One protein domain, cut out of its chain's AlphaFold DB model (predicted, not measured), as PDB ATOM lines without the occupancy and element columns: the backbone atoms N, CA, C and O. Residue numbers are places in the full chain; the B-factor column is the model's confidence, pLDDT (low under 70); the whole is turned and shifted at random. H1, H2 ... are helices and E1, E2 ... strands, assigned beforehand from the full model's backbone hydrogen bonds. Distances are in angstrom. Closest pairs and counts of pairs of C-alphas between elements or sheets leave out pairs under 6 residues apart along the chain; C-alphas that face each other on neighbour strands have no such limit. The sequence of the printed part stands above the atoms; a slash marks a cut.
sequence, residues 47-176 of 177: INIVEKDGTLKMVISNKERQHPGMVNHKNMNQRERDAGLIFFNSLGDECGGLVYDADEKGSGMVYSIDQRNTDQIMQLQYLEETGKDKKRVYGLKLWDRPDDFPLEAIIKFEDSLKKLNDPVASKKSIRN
ATOM      1  N   ILE A  47      25.946  23.797  21.797       97.44
ATOM      2  CA  ILE A  47      26.526  24.853  20.967       97.44
ATOM      3  C   ILE A  47      26.189  24.557  19.500       97.44
ATOM      4  O   ILE A  47      26.416  23.447  19.023       97.44
ATOM      5  N   ASN A  48      25.671  25.555  18.782       96.62
ATOM      6  CA  ASN A  48      25.492  25.509  17.329       96.62
ATOM      7  C   ASN A  48      26.523  26.421  16.665       96.62
ATOM      8  O   ASN A  48      26.605  27.599  17.007       96.62
ATOM      9  N   ILE A  49      27.251  25.901  15.684       96.81
ATOM     10  CA  ILE A  49      28.094  26.686  14.785       96.81
ATOM     11  C   ILE A  49      27.337  26.860  13.475       96.81
ATOM     12  O   ILE A  49      26.941  25.870  12.855       96.81
ATOM     13  N   VAL A  50      27.122  28.111  13.078       94.62
ATOM     14  CA  VAL A  50      26.321  28.490  11.909       94.62
ATOM     15  C   VAL A  50      27.104  29.424  10.987       94.62
ATOM     16  O   VAL A  50      27.943  30.200  11.444       94.62
ATOM     17  N   GLU A  51      26.813  29.354   9.693       93.75
ATOM     18  CA  GLU A  51      27.259  30.326   8.698       93.75
ATOM     19  C   GLU A  51      26.538  31.673   8.864       93.75
ATOM     20  O   GLU A  51      25.548  31.800   9.590       93.75
ATOM     21  N   LYS A  52      27.002  32.698   8.138       91.12
ATOM     22  CA  LYS A  52      26.385  34.039   8.155       91.12
ATOM     23  C   LYS A  52      24.921  34.048   7.713       91.12
ATOM     24  O   LYS A  52      24.173  34.921   8.139       91.12
ATOM     25  N   ASP A  53      24.535  33.119   6.844       90.38
ATOM     26  CA  ASP A  53      23.163  32.964   6.359       90.38
ATOM     27  C   ASP A  53      22.279  32.118   7.295       90.38
ATOM     28  O   ASP A  53      21.089  31.955   7.035       90.38
ATOM     29  N   GLY A  54      22.839  31.615   8.403       90.06
ATOM     30  CA  GLY A  54      22.152  30.763   9.371       90.06
ATOM     31  C   GLY A  54      22.279  29.261   9.104       90.06
ATOM     32  O   GLY A  54      21.768  28.474   9.902       90.06
ATOM     33  N   THR A  55      22.968  28.839   8.040       91.19
ATOM     34  CA  THR A  55      23.184  27.415   7.738       91.19
ATOM     35  C   THR A  55      23.987  26.744   8.850       91.19
ATOM     36  O   THR A  55      25.066  27.205   9.216       91.19
ATOM     37  N   LEU A  56      23.481  25.635   9.389       92.88
ATOM     38  CA  LEU A  56      24.157  24.874  10.439       92.88
ATOM     39  C   LEU A  56      25.397  24.158   9.883       92.88
ATOM     40  O   LEU A  56      25.332  23.555   8.817       92.88
ATOM     41  N   LYS A  57      26.516  24.207  10.616       95.69
ATOM     42  CA  LYS A  57      27.791  23.561  10.250       95.69
ATOM     43  C   LYS A  57      28.280  22.541  11.248       95.69
ATOM     44  O   LYS A  57      28.852  21.525  10.859       95.69
ATOM     45  N   MET A  58      28.060  22.809  12.526       97.00
ATOM     46  CA  MET A  58      28.446  21.888  13.579       97.00
ATOM     47  C   MET A  58      27.534  22.048  14.786       97.00
ATOM     48  O   MET A  58      27.119  23.159  15.119       97.00
ATOM     49  N   VAL A  59      27.248  20.941  15.456       96.50
ATOM     50  CA  VAL A  59      26.573  20.929  16.755       96.50
ATOM     51  C   VAL A  59      27.463  20.212  17.748       96.50
ATOM     52  O   VAL A  59      27.929  19.125  17.444       96.50
ATOM     53  N   ILE A  60      27.674  20.812  18.918       97.12
ATOM     54  CA  ILE A  60      28.248  20.156  20.101       97.12
ATOM     55  C   ILE A  60      27.129  20.065  21.123       97.12
ATOM     56  O   ILE A  60      26.539  21.099  21.431       97.12
ATOM     57  N   SER A  61      26.806  18.891  21.651       96.12
ATOM     58  CA  SER A  61      25.759  18.795  22.672       96.12
ATOM     59  C   SER A  61      25.853  17.557  23.545       96.12
ATOM     60  O   SER A  61      26.473  16.556  23.180       96.12
ATOM     61  N   ASN A  62      25.143  17.611  24.670       94.88
ATOM     62  CA  ASN A  62      24.819  16.433  25.462       94.88
ATOM     63  C   ASN A  62      23.837  15.492  24.722       94.88
ATOM     64  O   ASN A  62      23.359  15.793  23.621       94.88
ATOM     65  N   LYS A  63      23.535  14.351  25.352       91.25
ATOM     66  CA  LYS A  63      22.629  13.307  24.847       91.25
ATOM     67  C   LYS A  63      21.198  13.809  24.606       91.25
ATOM     68  O   LYS A  63      20.595  13.502  23.583       91.25
ATOM     69  N   GLU A  64      20.661  14.615  25.518       91.44
ATOM     70  CA  GLU A  64      19.260  15.063  25.478       91.44
ATOM     71  C   GLU A  64      18.996  16.142  24.416       91.44
ATOM     72  O   GLU A  64      17.915  16.204  23.831       91.44
ATOM     73  N   ARG A  65      19.990  16.990  24.135       91.56
ATOM     74  CA  ARG A  65      19.890  18.138  23.216       91.56
ATOM     75  C   ARG A  65      20.435  17.859  21.814       91.56
ATOM     76  O   ARG A  65      20.536  18.797  21.007       91.56
ATOM     77  N   GLN A  66      20.787  16.607  21.527       88.38
ATOM     78  CA  GLN A  66      21.456  16.219  20.290       88.38
ATOM     79  C   GLN A  66      20.624  16.515  19.040       88.38
ATOM     80  O   GLN A  66      19.394  16.425  19.044       88.38
ATOM     81  N   HIS A  67      21.298  16.910  17.953       87.12
ATOM     82  CA  HIS A  67      20.614  17.146  16.684       87.12
ATOM     83  C   HIS A  67      20.071  15.815  16.133       87.12
ATOM     84  O   HIS A  67      20.819  14.836  16.075       87.12
ATOM     85  N   PRO A  68      18.811  15.753  15.662       82.12
ATOM     86  CA  PRO A  68      18.259  14.527  15.078       82.12
ATOM     87  C   PRO A  68      18.953  14.111  13.769       82.12
ATOM     88  O   PRO A  68      18.823  12.965  13.344       82.12
ATOM     89  N   GLY A  69      19.721  15.024  13.171       79.50
ATOM     90  CA  GLY A  69      20.323  14.914  11.839       79.50
ATOM     91  C   GLY A  69      19.460  15.564  10.757       79.50
ATOM     92  O   GLY A  69      18.266  15.787  10.970       79.50
ATOM     93  N   MET A  70      20.068  15.895   9.619       80.12
ATOM     94  CA  MET A  70      19.370  16.451   8.453       80.12
ATOM     95  C   MET A  70      19.756  15.694   7.191       80.12
ATOM     96  O   MET A  70      20.932  15.408   6.985       80.12
ATOM     97  N   VAL A  71      18.760  15.390   6.362       74.00
ATOM     98  CA  VAL A  71      18.939  14.790   5.036       74.00
ATOM     99  C   VAL A  71      17.991  15.494   4.076       74.00
ATOM    100  O   VAL A  71      16.800  15.626   4.366       74.00
ATOM    101  N   ASN A  72      18.513  15.972   2.949       74.62
ATOM    102  CA  ASN A  72      17.797  16.803   1.987       74.62
ATOM    103  C   ASN A  72      17.055  17.972   2.659       74.62
ATOM    104  O   ASN A  72      15.880  18.221   2.375       74.62
ATOM    105  N   HIS A  73      17.737  18.678   3.568       71.06
ATOM    106  CA  HIS A  73      17.195  19.815   4.336       71.06
ATOM    107  C   HIS A  73      15.979  19.483   5.225       71.06
ATOM    108  O   HIS A  73      15.272  20.383   5.686       71.06
ATOM    109  N   LYS A  74      15.699  18.199   5.475       76.25
ATOM    110  CA  LYS A  74      14.633  17.761   6.381       76.25
ATOM    111  C   LYS A  74      15.237  17.160   7.634       76.25
ATOM    112  O   LYS A  74      16.151  16.340   7.563       76.25
ATOM    113  N   ASN A  75      14.681  17.537   8.782       78.81
ATOM    114  CA  ASN A  75      15.018  16.891  10.042       78.81
ATOM    115  C   ASN A  75      14.627  15.416   9.976       78.81
ATOM    116  O   ASN A  75      13.498  15.080   9.609       78.81
ATOM    117  N   MET A  76      15.561  14.552  10.354       76.12
ATOM    118  CA  MET A  76      15.247  13.149  10.588       76.12
ATOM    119  C   MET A  76      14.405  12.995  11.861       76.12
ATOM    120  O   MET A  76      14.328  13.899  12.697       76.12
ATOM    121  N   ASN A  77      13.768  11.834  12.019       74.75
ATOM    122  CA  ASN A  77      13.107  11.496  13.275       74.75
ATOM    123  C   ASN A  77      14.129  11.498  14.415       74.75
ATOM    124  O   ASN A  77      15.275  11.073  14.242       74.75
ATOM    125  N   GLN A  78      13.704  11.962  15.588       71.88
ATOM    126  CA  GLN A  78      14.560  11.958  16.763       71.88
ATOM    127  C   GLN A  78      14.927  10.510  17.109       71.88
ATOM    128  O   GLN A  78      14.055   9.663  17.301       71.88
ATOM    129  N   ARG A  79      16.229  10.229  17.137       70.75
ATOM    130  CA  ARG A  79      16.799   8.944  17.551       70.75
ATOM    131  C   ARG A  79      17.652   9.176  18.790       70.75
ATOM    132  O   ARG A  79      18.250  10.245  18.911       70.75
ATOM    133  N   GLU A  80      17.710   8.200  19.689       75.00
ATOM    134  CA  GLU A  80      18.663   8.262  20.797       75.00
ATOM    135  C   GLU A  80      20.085   8.244  20.225       75.00
ATOM    136  O   GLU A  80      20.446   7.365  19.441       75.00
ATOM    137  N   ARG A  81      20.866   9.266  20.571       80.25
ATOM    138  CA  ARG A  81      22.270   9.434  20.189       80.25
ATOM    139  C   ARG A  81      23.017   9.923  21.418       80.25
ATOM    140  O   ARG A  81      22.482  10.762  22.136       80.25
ATOM    141  N   ASP A  82      24.230   9.443  21.644       88.38
ATOM    142  CA  ASP A  82      25.023   9.917  22.776       88.38
ATOM    143  C   ASP A  82      25.556  11.345  22.544       88.38
ATOM    144  O   ASP A  82      25.387  11.957  21.477       88.38
ATOM    145  N   ALA A  83      26.160  11.907  23.588       92.75
ATOM    146  CA  ALA A  83      26.764  13.229  23.535       92.75
ATOM    147  C   ALA A  83      27.916  13.276  22.519       92.75
ATOM    148  O   ALA A  83      28.628  12.291  22.302       92.75
ATOM    149  N   GLY A  84      28.116  14.434  21.893       94.75
ATOM    150  CA  GLY A  84      29.174  14.568  20.901       94.75
ATOM    151  C   GLY A  84      29.019  15.729  19.934       94.75
ATOM    152  O   GLY A  84      28.293  16.695  20.190       94.75
ATOM    153  N   LEU A  85      29.735  15.599  18.820       96.62
ATOM    154  CA  LEU A  85      29.798  16.530  17.703       96.62
ATOM    155  C   LEU A  85      29.097  15.952  16.471       96.62
ATOM    156  O   LEU A  85      29.326  14.798  16.119       96.62
ATOM    157  N   ILE A  86      28.320  16.771  15.769       94.88
ATOM    158  CA  ILE A  86      27.739  16.434  14.462       94.88
ATOM    159  C   ILE A  86      28.170  17.486  13.448       94.88
ATOM    160  O   ILE A  86      28.082  18.681  13.738       94.88
ATOM    161  N   PHE A  87      28.605  17.044  12.270       95.88
ATOM    162  CA  PHE A  87      29.027  17.904  11.168       95.88
ATOM    163  C   PHE A  87      27.952  17.985  10.088       95.88
ATOM    164  O   PHE A  87      27.275  17.000   9.793       95.88
ATOM    165  N   PHE A  88      27.832  19.162   9.476       94.38
ATOM    166  CA  PHE A  88      26.908  19.420   8.377       94.38
ATOM    167  C   PHE A  88      27.653  20.002   7.175       94.38
ATOM    168  O   PHE A  88      28.509  20.886   7.301       94.38
ATOM    169  N   ASN A  89      27.314  19.521   5.982       91.81
ATOM    170  CA  ASN A  89      27.899  19.992   4.733       91.81
ATOM    171  C   ASN A  89      27.292  21.348   4.295       91.81
ATOM    172  O   ASN A  89      26.519  21.983   5.008       91.81
ATOM    173  N   SER A  90      27.682  21.881   3.131       90.50
ATOM    174  CA  SER A  90      27.157  23.172   2.627       90.50
ATOM    175  C   SER A  90      25.743  23.115   2.060       90.50
ATOM    176  O   SER A  90      25.179  24.162   1.770       90.50
ATOM    177  N   LEU A  91      25.173  21.921   1.932       87.75
ATOM    178  CA  LEU A  91      23.760  21.708   1.630       87.75
ATOM    179  C   LEU A  91      22.933  21.576   2.920       87.75
ATOM    180  O   LEU A  91      21.730  21.375   2.853       87.75
ATOM    181  N   GLY A  92      23.562  21.667   4.097       87.19
ATOM    182  CA  GLY A  92      22.884  21.509   5.380       87.19
ATOM    183  C   GLY A  92      22.587  20.057   5.760       87.19
ATOM    184  O   GLY A  92      21.875  19.841   6.732       87.19
ATOM    185  N   ASP A  93      23.130  19.064   5.051       88.69
ATOM    186  CA  ASP A  93      22.945  17.653   5.409       88.69
ATOM    187  C   ASP A  93      24.040  17.175   6.367       88.69
ATOM    188  O   ASP A  93      25.186  17.630   6.286       88.69
ATOM    189  N   GLU A  94      23.688  16.253   7.267       90.38
ATOM    190  CA  GLU A  94      24.635  15.587   8.168       90.38
ATOM    191  C   GLU A  94      25.705  14.847   7.343       90.38
ATOM    192  O   GLU A  94      25.387  14.187   6.357       90.38
ATOM    193  N   CYS A  95      26.980  14.994   7.711       93.25
ATOM    194  CA  CYS A  95      28.102  14.383   6.990       93.25
ATOM    195  C   CYS A  95      29.100  13.678   7.923       93.25
ATOM    196  O   CYS A  95      30.304  13.645   7.656       93.25
ATOM    197  N   GLY A  96      28.597  13.152   9.038       93.75
ATOM    198  CA  GLY A  96      29.376  12.462  10.056       93.75
ATOM    199  C   GLY A  96      29.372  13.159  11.415       93.75
ATOM    200  O   GLY A  96      28.745  14.200  11.632       93.75
ATOM    201  N   GLY A  97      30.107  12.573  12.354       95.19
ATOM    202  CA  GLY A  97      30.123  13.028  13.736       95.19
ATOM    203  C   GLY A  97      31.207  12.376  14.577       95.19
ATOM    204  O   GLY A  97      31.878  11.435  14.157       95.19
ATOM    205  N   LEU A  98      31.380  12.898  15.785       96.44
ATOM    206  CA  LEU A  98      32.201  12.305  16.828       96.44
ATOM    207  C   LEU A  98      31.330  12.094  18.054       96.44
ATOM    208  O   LEU A  98      30.834  13.055  18.634       96.44
ATOM    209  N   VAL A  99      31.198  10.849  18.474       94.69
ATOM    210  CA  VAL A  99      30.547  10.477  19.724       94.69
ATOM    211  C   VAL A  99      31.609   9.911  20.648       94.69
ATOM    212  O   VAL A  99      32.430   9.098  20.219       94.69
ATOM    213  N   TYR A 100      31.609  10.347  21.902       92.44
ATOM    214  CA  TYR A 100      32.486   9.783  22.917       92.44
ATOM    215  C   TYR A 100      31.778   9.775  24.261       92.44
ATOM    216  O   TYR A 100      31.376  10.830  24.746       92.44
ATOM    217  N   ASP A 101      31.647   8.591  24.848       92.62
ATOM    218  CA  ASP A 101      31.057   8.428  26.167       92.62
ATOM    219  C   ASP A 101      31.671   7.234  26.912       92.62
ATOM    220  O   ASP A 101      32.311   6.356  26.318       92.62
ATOM    221  N   ALA A 102      31.490   7.214  28.229       91.19
ATOM    222  CA  ALA A 102      31.856   6.100  29.086       91.19
ATOM    223  C   ALA A 102      30.954   6.034  30.321       91.19
ATOM    224  O   ALA A 102      30.739   7.033  31.002       91.19
ATOM    225  N   ASP A 103      30.490   4.832  30.646       90.56
ATOM    226  CA  ASP A 103      29.681   4.537  31.819       90.56
ATOM    227  C   ASP A 103      30.176   3.262  32.530       90.56
ATOM    228  O   ASP A 103      31.234   2.702  32.230       90.56
ATOM    229  N   GLU A 104      29.413   2.781  33.513       90.06
ATOM    230  CA  GLU A 104      29.748   1.555  34.249       90.06
ATOM    231  C   GLU A 104      29.779   0.301  33.353       90.06
ATOM    232  O   GLU A 104      30.426  -0.696  33.689       90.06
ATOM    233  N   LYS A 105      29.092   0.331  32.206       88.50
ATOM    234  CA  LYS A 105      28.965  -0.794  31.273       88.50
ATOM    235  C   LYS A 105      30.082  -0.807  30.234       88.50
ATOM    236  O   LYS A 105      30.389  -1.883  29.712       88.50
ATOM    237  N   GLY A 106      30.706   0.335  29.957       91.50
ATOM    238  CA  GLY A 106      31.832   0.401  29.039       91.50
ATOM    239  C   GLY A 106      32.276   1.808  28.664       91.50
ATOM    240  O   GLY A 106      31.803   2.804  29.194       91.50
ATOM    241  N   SER A 107      33.198   1.891  27.710       92.94
ATOM    242  CA  SER A 107      33.597   3.155  27.082       92.94
ATOM    243  C   SER A 107      33.632   3.013  25.570       92.94
ATOM    244  O   SER A 107      33.970   1.951  25.047       92.94
ATOM    245  N   GLY A 108      33.264   4.071  24.857       94.19
ATOM    246  CA  GLY A 108      33.158   4.024  23.409       94.19
ATOM    247  C   GLY A 108      33.379   5.378  22.763       94.19
ATOM    248  O   GLY A 108      32.721   6.348  23.116       94.19
ATOM    249  N   MET A 109      34.280   5.426  21.783       95.12
ATOM    250  CA  MET A 109      34.493   6.582  20.919       95.12
ATOM    251  C   MET A 109      34.296   6.170  19.467       95.12
ATOM    252  O   MET A 109      34.888   5.196  19.000       95.12
ATOM    253  N   VAL A 110      33.507   6.943  18.735       95.75
ATOM    254  CA  VAL A 110      33.219   6.715  17.327       95.75
ATOM    255  C   VAL A 110      33.344   8.031  16.580       95.75
ATOM    256  O   VAL A 110      32.577   8.957  16.826       95.75
ATOM    257  N   TYR A 111      34.288   8.100  15.645       96.75
ATOM    258  CA  TYR A 111      34.347   9.151  14.634       96.75
ATOM    259  C   TYR A 111      33.861   8.582  13.306       96.75
ATOM    260  O   TYR A 111      34.482   7.655  12.783       96.75
ATOM    261  N   SER A 112      32.757   9.106  12.781       95.38
ATOM    262  CA  SER A 112      32.149   8.667  11.526       95.38
ATOM    263  C   SER A 112      32.265   9.730  10.440       95.38
ATOM    264  O   SER A 112      32.198  10.930  10.711       95.38
ATOM    265  N   ILE A 113      32.419   9.267   9.202       94.94
ATOM    266  CA  ILE A 113      32.347  10.088   7.996       94.94
ATOM    267  C   ILE A 113      31.300   9.484   7.072       94.94
ATOM    268  O   ILE A 113      31.400   8.312   6.684       94.94
ATOM    269  N   ASP A 114      30.337  10.317   6.697       90.69
ATOM    270  CA  ASP A 114      29.223   9.923   5.845       90.69
ATOM    271  C   ASP A 114      29.501  10.387   4.416       90.69
ATOM    272  O   ASP A 114      30.027  11.484   4.180       90.69
ATOM    273  N   GLN A 115      29.173   9.544   3.443       87.06
ATOM    274  CA  GLN A 115      29.250   9.928   2.041       87.06
ATOM    275  C   GLN A 115      28.044  10.805   1.677       87.06
ATOM    276  O   GLN A 115      26.970  10.744   2.271       87.06
ATOM    277  N   ARG A 116      28.227  11.686   0.689       84.38
ATOM    278  CA  ARG A 116      27.176  12.609   0.255       84.38
ATOM    279  C   ARG A 116      25.926  11.841  -0.192       84.38
ATOM    280  O   ARG A 116      25.999  11.064  -1.136       84.38
ATOM    281  N   ASN A 117      24.778  12.171   0.401       77.88
ATOM    282  CA  ASN A 117      23.454  11.595   0.114       77.88
ATOM    283  C   ASN A 117      23.300  10.097   0.449       77.88
ATOM    284  O   ASN A 117      22.261   9.507   0.134       77.88
ATOM    285  N   THR A 118      24.295   9.492   1.088       77.19
ATOM    286  CA  THR A 118      24.314   8.086   1.501       77.19
ATOM    287  C   THR A 118      24.735   7.997   2.974       77.19
ATOM    288  O   THR A 118      24.726   9.000   3.685       77.19
ATOM    289  N   ASP A 119      24.989   6.788   3.469       82.56
ATOM    290  CA  ASP A 119      25.352   6.538   4.866       82.56
ATOM    291  C   ASP A 119      26.886   6.560   5.075       82.56
ATOM    292  O   ASP A 119      27.676   6.901   4.190       82.56
ATOM    293  N   GLN A 120      27.308   6.191   6.279       85.50
ATOM    294  CA  GLN A 120      28.690   6.078   6.735       85.50
ATOM    295  C   GLN A 120      29.553   5.214   5.798       85.50
ATOM    296  O   GLN A 120      29.250   4.044   5.551       85.50
ATOM    297  N   ILE A 121      30.676   5.777   5.333       92.56
ATOM    298  CA  ILE A 121      31.701   5.065   4.540       92.56
ATOM    299  C   ILE A 121      32.985   4.802   5.322       92.56
ATOM    300  O   ILE A 121      33.751   3.904   4.980       92.56
ATOM    301  N   MET A 122      33.226   5.557   6.395       95.00
ATOM    302  CA  MET A 122      34.410   5.391   7.229       95.00
ATOM    303  C   MET A 122      34.085   5.614   8.698       95.00
ATOM    304  O   MET A 122      33.352   6.535   9.056       95.00
ATOM    305  N   GLN A 123      34.684   4.792   9.557       96.00
ATOM    306  CA  GLN A 123      34.575   4.941  10.999       96.00
ATOM    307  C   GLN A 123      35.888   4.598  11.699       96.00
ATOM    308  O   GLN A 123      36.396   3.486  11.565       96.00
ATOM    309  N   LEU A 124      36.406   5.528  12.500       96.94
ATOM    310  CA  LEU A 124      37.426   5.233  13.502       96.94
ATOM    311  C   LEU A 124      36.719   4.934  14.822       96.94
ATOM    312  O   LEU A 124      35.967   5.770  15.325       96.94
ATOM    313  N   GLN A 125      36.946   3.746  15.373       95.75
ATOM    314  CA  GLN A 125      36.221   3.274  16.547       95.75
ATOM    315  C   GLN A 125      37.144   2.773  17.655       95.75
ATOM    316  O   GLN A 125      38.158   2.109  17.415       95.75
ATOM    317  N   TYR A 126      36.701   3.040  18.874       95.44
ATOM    318  CA  TYR A 126      37.108   2.403  20.110       95.44
ATOM    319  C   TYR A 126      35.842   1.972  20.851       95.44
ATOM    320  O   TYR A 126      34.928   2.774  21.005       95.44
ATOM    321  N   LEU A 127      35.787   0.724  21.304       93.94
ATOM    322  CA  LEU A 127      34.738   0.202  22.175       93.94
ATOM    323  C   LEU A 127      35.380  -0.702  23.221       93.94
ATOM    324  O   LEU A 127      36.233  -1.530  22.901       93.94
ATOM    325  N   GLU A 128      34.954  -0.580  24.463       94.00
ATOM    326  CA  GLU A 128      35.411  -1.386  25.582       94.00
ATOM    327  C   GLU A 128      34.222  -1.746  26.463       94.00
ATOM    328  O   GLU A 128      33.476  -0.868  26.882       94.00
ATOM    329  N   GLU A 129      34.079  -3.031  26.773       92.25
ATOM    330  CA  GLU A 129      33.085  -3.540  27.720       92.25
ATOM    331  C   GLU A 129      33.709  -3.718  29.109       92.25
ATOM    332  O   GLU A 129      34.884  -4.080  29.238       92.25
ATOM    333  N   THR A 130      32.920  -3.522  30.163       87.12
ATOM    334  CA  THR A 130      33.333  -3.798  31.547       87.12
ATOM    335  C   THR A 130      32.995  -5.244  31.939       87.12
ATOM    336  O   THR A 130      31.966  -5.782  31.543       87.12
ATOM    337  N   GLY A 131      33.836  -5.901  32.745       85.62
ATOM    338  CA  GLY A 131      33.572  -7.256  33.252       85.62
ATOM    339  C   GLY A 131      34.814  -8.145  33.316       85.62
ATOM    340  O   GLY A 131      35.911  -7.724  32.949       85.62
ATOM    341  N   LYS A 132      34.643  -9.386  33.801       81.56
ATOM    342  CA  LYS A 132      35.736 -10.376  33.892       81.56
ATOM    343  C   LYS A 132      36.297 -10.752  32.517       81.56
ATOM    344  O   LYS A 132      37.509 -10.875  32.379       81.56
ATOM    345  N   ASP A 133      35.434 -10.836  31.508       83.62
ATOM    346  CA  ASP A 133      35.803 -11.128  30.120       83.62
ATOM    347  C   ASP A 133      35.861  -9.835  29.301       83.62
ATOM    348  O   ASP A 133      35.094  -9.633  28.360       83.62
ATOM    349  N   LYS A 134      36.750  -8.925  29.712       84.81
ATOM    350  CA  LYS A 134      36.896  -7.591  29.125       84.81
ATOM    351  C   LYS A 134      37.148  -7.676  27.616       84.81
ATOM    352  O   LYS A 134      38.221  -8.099  27.184       84.81
ATOM    353  N   LYS A 135      36.180  -7.235  26.812       89.50
ATOM    354  CA  LYS A 135      36.314  -7.129  25.355       89.50
ATOM    355  C   LYS A 135      36.638  -5.707  24.968       89.50
ATOM    356  O   LYS A 135      36.081  -4.756  25.510       89.50
ATOM    357  N   ARG A 136      37.548  -5.576  24.012       93.12
ATOM    358  CA  ARG A 136      37.930  -4.292  23.448       93.12
ATOM    359  C   ARG A 136      38.009  -4.401  21.940       93.12
ATOM    360  O   ARG A 136      38.534  -5.379  21.411       93.12
ATOM    361  N   VAL A 137      37.510  -3.381  21.266       93.19
ATOM    362  CA  VAL A 137      37.553  -3.236  19.820       93.19
ATOM    363  C   VAL A 137      38.178  -1.888  19.516       93.19
ATOM    364  O   VAL A 137      37.750  -0.864  20.034       93.19
ATOM    365  N   TYR A 138      39.179  -1.899  18.649       94.88
ATOM    366  CA  TYR A 138      39.821  -0.702  18.131       94.88
ATOM    367  C   TYR A 138      40.009  -0.890  16.637       94.88
ATOM    368  O   TYR A 138      40.324  -1.998  16.195       94.88
ATOM    369  N   GLY A 139      39.856   0.172  15.859       96.00
ATOM    370  CA  GLY A 139      40.295   0.144  14.473       96.00
ATOM    371  C   GLY A 139      39.537   1.077  13.556       96.00
ATOM    372  O   GLY A 139      38.660   1.835  13.969       96.00
ATOM    373  N   LEU A 140      39.910   0.975  12.288       96.31
ATOM    374  CA  LEU A 140      39.289   1.666  11.176       96.31
ATOM    375  C   LEU A 140      38.352   0.696  10.454       96.31
ATOM    376  O   LEU A 140      38.769  -0.394  10.061       96.31
ATOM    377  N   LYS A 141      37.098   1.097  10.273       94.06
ATOM    378  CA  LYS A 141      36.138   0.436   9.390       94.06
ATOM    379  C   LYS A 141      35.960   1.273   8.133       94.06
ATOM    380  O   LYS A 141      35.885   2.499   8.211       94.06
ATOM    381  N   LEU A 142      35.891   0.585   7.002       93.44
ATOM    382  CA  LEU A 142      35.636   1.151   5.687       93.44
ATOM    383  C   LEU A 142      34.515   0.340   5.047       93.44
ATOM    384  O   LEU A 142      34.562  -0.892   5.076       93.44
ATOM    385  N   TRP A 143      33.531   1.032   4.492       89.44
ATOM    386  CA  TRP A 143      32.438   0.429   3.741       89.44
ATOM    387  C   TRP A 143      32.474   0.941   2.311       89.44
ATOM    388  O   TRP A 143      32.700   2.126   2.078       89.44
ATOM    389  N   ASP A 144      32.236   0.031   1.374       85.25
ATOM    390  CA  ASP A 144      31.969   0.382  -0.012       85.25
ATOM    391  C   ASP A 144      30.454   0.536  -0.167       85.25
ATOM    392  O   ASP A 144      29.701  -0.400   0.116       85.25
ATOM    393  N   ARG A 145      30.008   1.743  -0.516       80.62
ATOM    394  CA  ARG A 145      28.594   2.118  -0.595       80.62
ATOM    395  C   ARG A 145      28.283   2.527  -2.037       80.62
ATOM    396  O   ARG A 145      29.017   3.338  -2.599       80.62
ATOM    397  N   PRO A 146      27.215   1.992  -2.648       77.31
ATOM    398  CA  PRO A 146      26.864   2.339  -4.017       77.31
ATOM    399  C   PRO A 146      26.210   3.729  -4.090       77.31
ATOM    400  O   PRO A 146      25.374   4.086  -3.259       77.31
ATOM    401  N   ASP A 147      26.559   4.504  -5.119       74.00
ATOM    402  CA  ASP A 147      26.059   5.875  -5.313       74.00
ATOM    403  C   ASP A 147      24.565   5.940  -5.687       74.00
ATOM    404  O   ASP A 147      23.919   6.980  -5.533       74.00
ATOM    405  N   ASP A 148      24.002   4.848  -6.211       73.88
ATOM    406  CA  ASP A 148      22.636   4.773  -6.741       73.88
ATOM    407  C   ASP A 148      21.578   4.398  -5.688       73.88
ATOM    408  O   ASP A 148      20.382   4.366  -6.000       73.88
ATOM    409  N   PHE A 149      21.988   4.180  -4.433       70.38
ATOM    410  CA  PHE A 149      21.091   3.831  -3.333       70.38
ATOM    411  C   PHE A 149      21.099   4.905  -2.228       70.38
ATOM    412  O   PHE A 149      21.809   4.781  -1.228       70.38
ATOM    413  N   PRO A 150      20.316   5.992  -2.392       74.31
ATOM    414  CA  PRO A 150      20.345   7.125  -1.474       74.31
ATOM    415  C   PRO A 150      19.792   6.762  -0.093       74.31
ATOM    416  O   PRO A 150      18.926   5.893   0.049       74.31
ATOM    417  N   LEU A 151      20.215   7.512   0.926       73.75
ATOM    418  CA  LEU A 151      19.843   7.279   2.326       73.75
ATOM    419  C   LEU A 151      18.322   7.234   2.558       73.75
ATOM    420  O   LEU A 151      17.825   6.432   3.343       73.75
ATOM    421  N   GLU A 152      17.548   8.032   1.824       74.12
ATOM    422  CA  GLU A 152      16.082   7.993   1.903       74.12
ATOM    423  C   GLU A 152      15.485   6.648   1.462       74.12
ATOM    424  O   GLU A 152      14.474   6.205   2.015       74.12
ATOM    425  N   ALA A 153      16.082   6.004   0.453       75.50
ATOM    426  CA  ALA A 153      15.655   4.689  -0.010       75.50
ATOM    427  C   ALA A 153      15.990   3.618   1.034       75.50
ATOM    428  O   ALA A 153      15.148   2.759   1.301       75.50
ATOM    429  N   ILE A 154      17.157   3.732   1.681       74.31
ATOM    430  CA  ILE A 154      17.563   2.879   2.808       74.31
ATOM    431  C   ILE A 154      16.544   2.994   3.948       74.31
ATOM    432  O   ILE A 154      15.983   1.983   4.365       74.31
ATOM    433  N   ILE A 155      16.222   4.214   4.393       75.31
ATOM    434  CA  ILE A 155      15.269   4.446   5.493       75.31
ATOM    435  C   ILE A 155      13.890   3.854   5.161       75.31
ATOM    436  O   ILE A 155      13.311   3.132   5.972       75.31
ATOM    437  N   LYS A 156      13.367   4.099   3.950       78.94
ATOM    438  CA  LYS A 156      12.073   3.534   3.519       78.94
ATOM    439  C   LYS A 156      12.089   2.009   3.488       78.94
ATOM    440  O   LYS A 156      11.092   1.378   3.849       78.94
ATOM    441  N   PHE A 157      13.195   1.420   3.041       76.50
ATOM    442  CA  PHE A 157      13.364  -0.023   3.011       76.50
ATOM    443  C   PHE A 157      13.386  -0.602   4.431       76.50
ATOM    444  O   PHE A 157      12.619  -1.520   4.721       76.50
ATOM    445  N   GLU A 158      14.158  -0.017   5.349       73.31
ATOM    446  CA  GLU A 158      14.188  -0.435   6.757       73.31
ATOM    447  C   GLU A 158      12.823  -0.313   7.444       73.31
ATOM    448  O   GLU A 158      12.388  -1.241   8.131       73.31
ATOM    449  N   ASP A 159      12.107   0.792   7.227       77.56
ATOM    450  CA  ASP A 159      10.759   0.991   7.766       77.56
ATOM    451  C   ASP A 159       9.773  -0.059   7.239       77.56
ATOM    452  O   ASP A 159       8.898  -0.524   7.977       77.56
ATOM    453  N   SER A 160       9.917  -0.473   5.976       77.00
ATOM    454  CA  SER A 160       9.102  -1.548   5.401       77.00
ATOM    455  C   SER A 160       9.386  -2.905   6.054       77.00
ATOM    456  O   SER A 160       8.451  -3.655   6.335       77.00
ATOM    457  N   LEU A 161      10.651  -3.188   6.388       73.44
ATOM    458  CA  LEU A 161      11.053  -4.420   7.071       73.44
ATOM    459  C   LEU A 161      10.580  -4.454   8.527       73.44
ATOM    460  O   LEU A 161      10.096  -5.486   8.988       73.44
ATOM    461  N   LYS A 162      10.648  -3.323   9.242       69.62
ATOM    462  CA  LYS A 162      10.109  -3.206  10.610       69.62
ATOM    463  C   LYS A 162       8.608  -3.482  10.650       69.62
ATOM    464  O   LYS A 162       8.143  -4.175  11.548       69.62
ATOM    465  N   LYS A 163       7.855  -3.003   9.655       76.44
ATOM    466  CA  LYS A 163       6.413  -3.286   9.529       76.44
ATOM    467  C   LYS A 163       6.110  -4.755   9.239       76.44
ATOM    468  O   LYS A 163       5.042  -5.228   9.612       76.44
ATOM    469  N   LEU A 164       7.034  -5.465   8.590       73.31
ATOM    470  CA  LEU A 164       6.889  -6.887   8.280       73.31
ATOM    471  C   LEU A 164       7.045  -7.786   9.518       73.31
ATOM    472  O   LEU A 164       6.598  -8.928   9.497       73.31
ATOM    473  N   ASN A 165       7.659  -7.271  10.592       67.00
ATOM    474  CA  ASN A 165       7.909  -7.983  11.847       67.00
ATOM    475  C   ASN A 165       8.676  -9.314  11.665       67.00
ATOM    476  O   ASN A 165       8.514 -10.243  12.453       67.00
ATOM    477  N   ASP A 166       9.522  -9.405  10.628       69.38
ATOM    478  CA  ASP A 166      10.364 -10.570  10.339       69.38
ATOM    479  C   ASP A 166      11.814 -10.321  10.814       69.38
ATOM    480  O   ASP A 166      12.558  -9.544  10.194       69.38
ATOM    481  N   PRO A 167      12.262 -10.988  11.895       64.19
ATOM    482  CA  PRO A 167      13.597 -10.800  12.455       64.19
ATOM    483  C   PRO A 167      14.725 -11.253  11.520       64.19
ATOM    484  O   PRO A 167      15.841 -10.743  11.617       64.19
ATOM    485  N   VAL A 168      14.471 -12.218  10.630       64.50
ATOM    486  CA  VAL A 168      15.497 -12.817   9.762       64.50
ATOM    487  C   VAL A 168      15.759 -11.921   8.555       64.50
ATOM    488  O   VAL A 168      16.919 -11.683   8.208       64.50
ATOM    489  N   ALA A 169      14.701 -11.369   7.957       60.50
ATOM    490  CA  ALA A 169      14.812 -10.408   6.862       60.50
ATOM    491  C   ALA A 169      15.506  -9.108   7.311       60.50
ATOM    492  O   ALA A 169      16.415  -8.628   6.633       60.50
ATOM    493  N   SER A 170      15.157  -8.605   8.501       56.31
ATOM    494  CA  SER A 170      15.749  -7.398   9.097       56.31
ATOM    495  C   SER A 170      17.240  -7.562   9.434       56.31
ATOM    496  O   SER A 170      18.059  -6.682   9.183       56.31
ATOM    497  N   LYS A 171      17.657  -8.737   9.927       54.50
ATOM    498  CA  LYS A 171      19.072  -8.989  10.255       54.50
ATOM    499  C   LYS A 171      19.958  -9.165   9.013       54.50
ATOM    500  O   LYS A 171      21.167  -8.950   9.086       54.50
ATOM    501  N   LYS A 172      19.373  -9.579   7.882       54.66
ATOM    502  CA  LYS A 172      20.082  -9.781   6.608       54.66
ATOM    503  C   LYS A 172      20.278  -8.474   5.832       54.66
ATOM    504  O   LYS A 172      21.299  -8.348   5.163       54.66
ATOM    505  N   SER A 173      19.362  -7.510   5.945       55.16
ATOM    506  CA  SER A 173      19.504  -6.192   5.308       55.16
ATOM    507  C   SER A 173      20.627  -5.360   5.932       55.16
ATOM    508  O   SER A 173      21.460  -4.846   5.201       55.16
ATOM    509  N   ILE A 174      20.728  -5.323   7.267       52.34
ATOM    510  CA  ILE A 174      21.750  -4.545   8.005       52.34
ATOM    511  C   ILE A 174      23.184  -5.004   7.680       52.34
ATOM    512  O   ILE A 174      24.137  -4.244   7.800       52.34
ATOM    513  N   ARG A 175      23.361  -6.265   7.272       44.50
ATOM    514  CA  ARG A 175      24.680  -6.840   6.969       44.50
ATOM    515  C   ARG A 175      25.156  -6.561   5.535       44.50
ATOM    516  O   ARG A 175      26.348  -6.696   5.277       44.50
ATOM    517  N   ASN A 176      24.237  -6.215   4.635       40.34
ATOM    518  CA  ASN A 176      24.491  -6.038   3.201       40.34
ATOM    519  C   ASN A 176      24.196  -4.614   2.701       40.34
ATOM    520  O   ASN A 176      24.348  -4.372   1.506       40.34
TER     521      ASN A 176
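What this domain is: This is residues 47 to 176 of the 177 residues of an uncharacterized protein of Chryseobacterium nakagawai (UniProt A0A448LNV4). One broad antiparallel sheet of seven strands forms a twisted wall, and a helical hairpin of H1 and H2 sits off it, with open space between. The long link of residues 62 to 83 loops over the same side of the wall as the hairpin. Of the 130 residues printed, 75 lie in seven named strands and then two named helices, in the order E1 E2 E3 E4 E5 E6 E7 H1 H2, which is also the strand order across the sheet. The class is mixed, helices and strands. The whole is only just compact, close to loose, with a radius of gyration of the C-alphas of 16.4 A and spans of 53 by 36 by 26 A.

How they stand to each other: The sheet is a meander, each strand the antiparallel neighbour of the one before, and each two strands in succession form a hairpin. E1, residues 47 to 50, is an edge strand beside E2, residues 56 to 61, with N 47 and O 60 at 2.8 A. E3, residues 84 to 88, follows, with N 86 and O 59 at 2.9 A. E4, residues 94 to 103, pairs with E3 through N 85 and O 98, 2.8 A. E5, residues 106 to 114, has N 110 and O 99 at 2.8 A. E6, residues 120 to 129, has N 126 and O 109 at 2.8 A and bends by 60 degrees at residue 124. E7, residues 136 to 142, is the other edge strand, with N 127 and O 137 at 2.8 A. The sheet is twisted, its C-alphas up to 4.8 A off the best plane. H1, residues 151 to 164, is not on the sheet, nor is H2, residues 167 to 176. H1, with residues 158 to 162 alone, touches H2 at a shallow tilt of 18 degrees, opposite ways, as a helical hairpin; the closest C-alphas are those of Leu 161 and Ser 170, 5.9 A apart. In H1 every O i to N i+4 pair is within hydrogen-bond range; in H2, 3 of 6 are.

Where its parts are: E1 begins at C-alpha 47, (26.526, 24.853, 20.967). From first to last C-alpha, E4 measures 26.6 A, E5 25.2 A, E6 23.5 A, E7 18.7 A, H1 20.1 A and H2 15.1 A. H2 ends at C-alpha 176, (24.491, -6.038, 3.201).

The domain as a whole: The C-alphas farthest apart are those of Asp 53 and Lys 132, 52.9 A. The printed part has no cut. The link from E2 to E3, 22 residues, is long. Residues 163 to 168 stand free. Mean pLDDT of the printed part is 84.3; residue 162 and residues 165 to 176 are under 70.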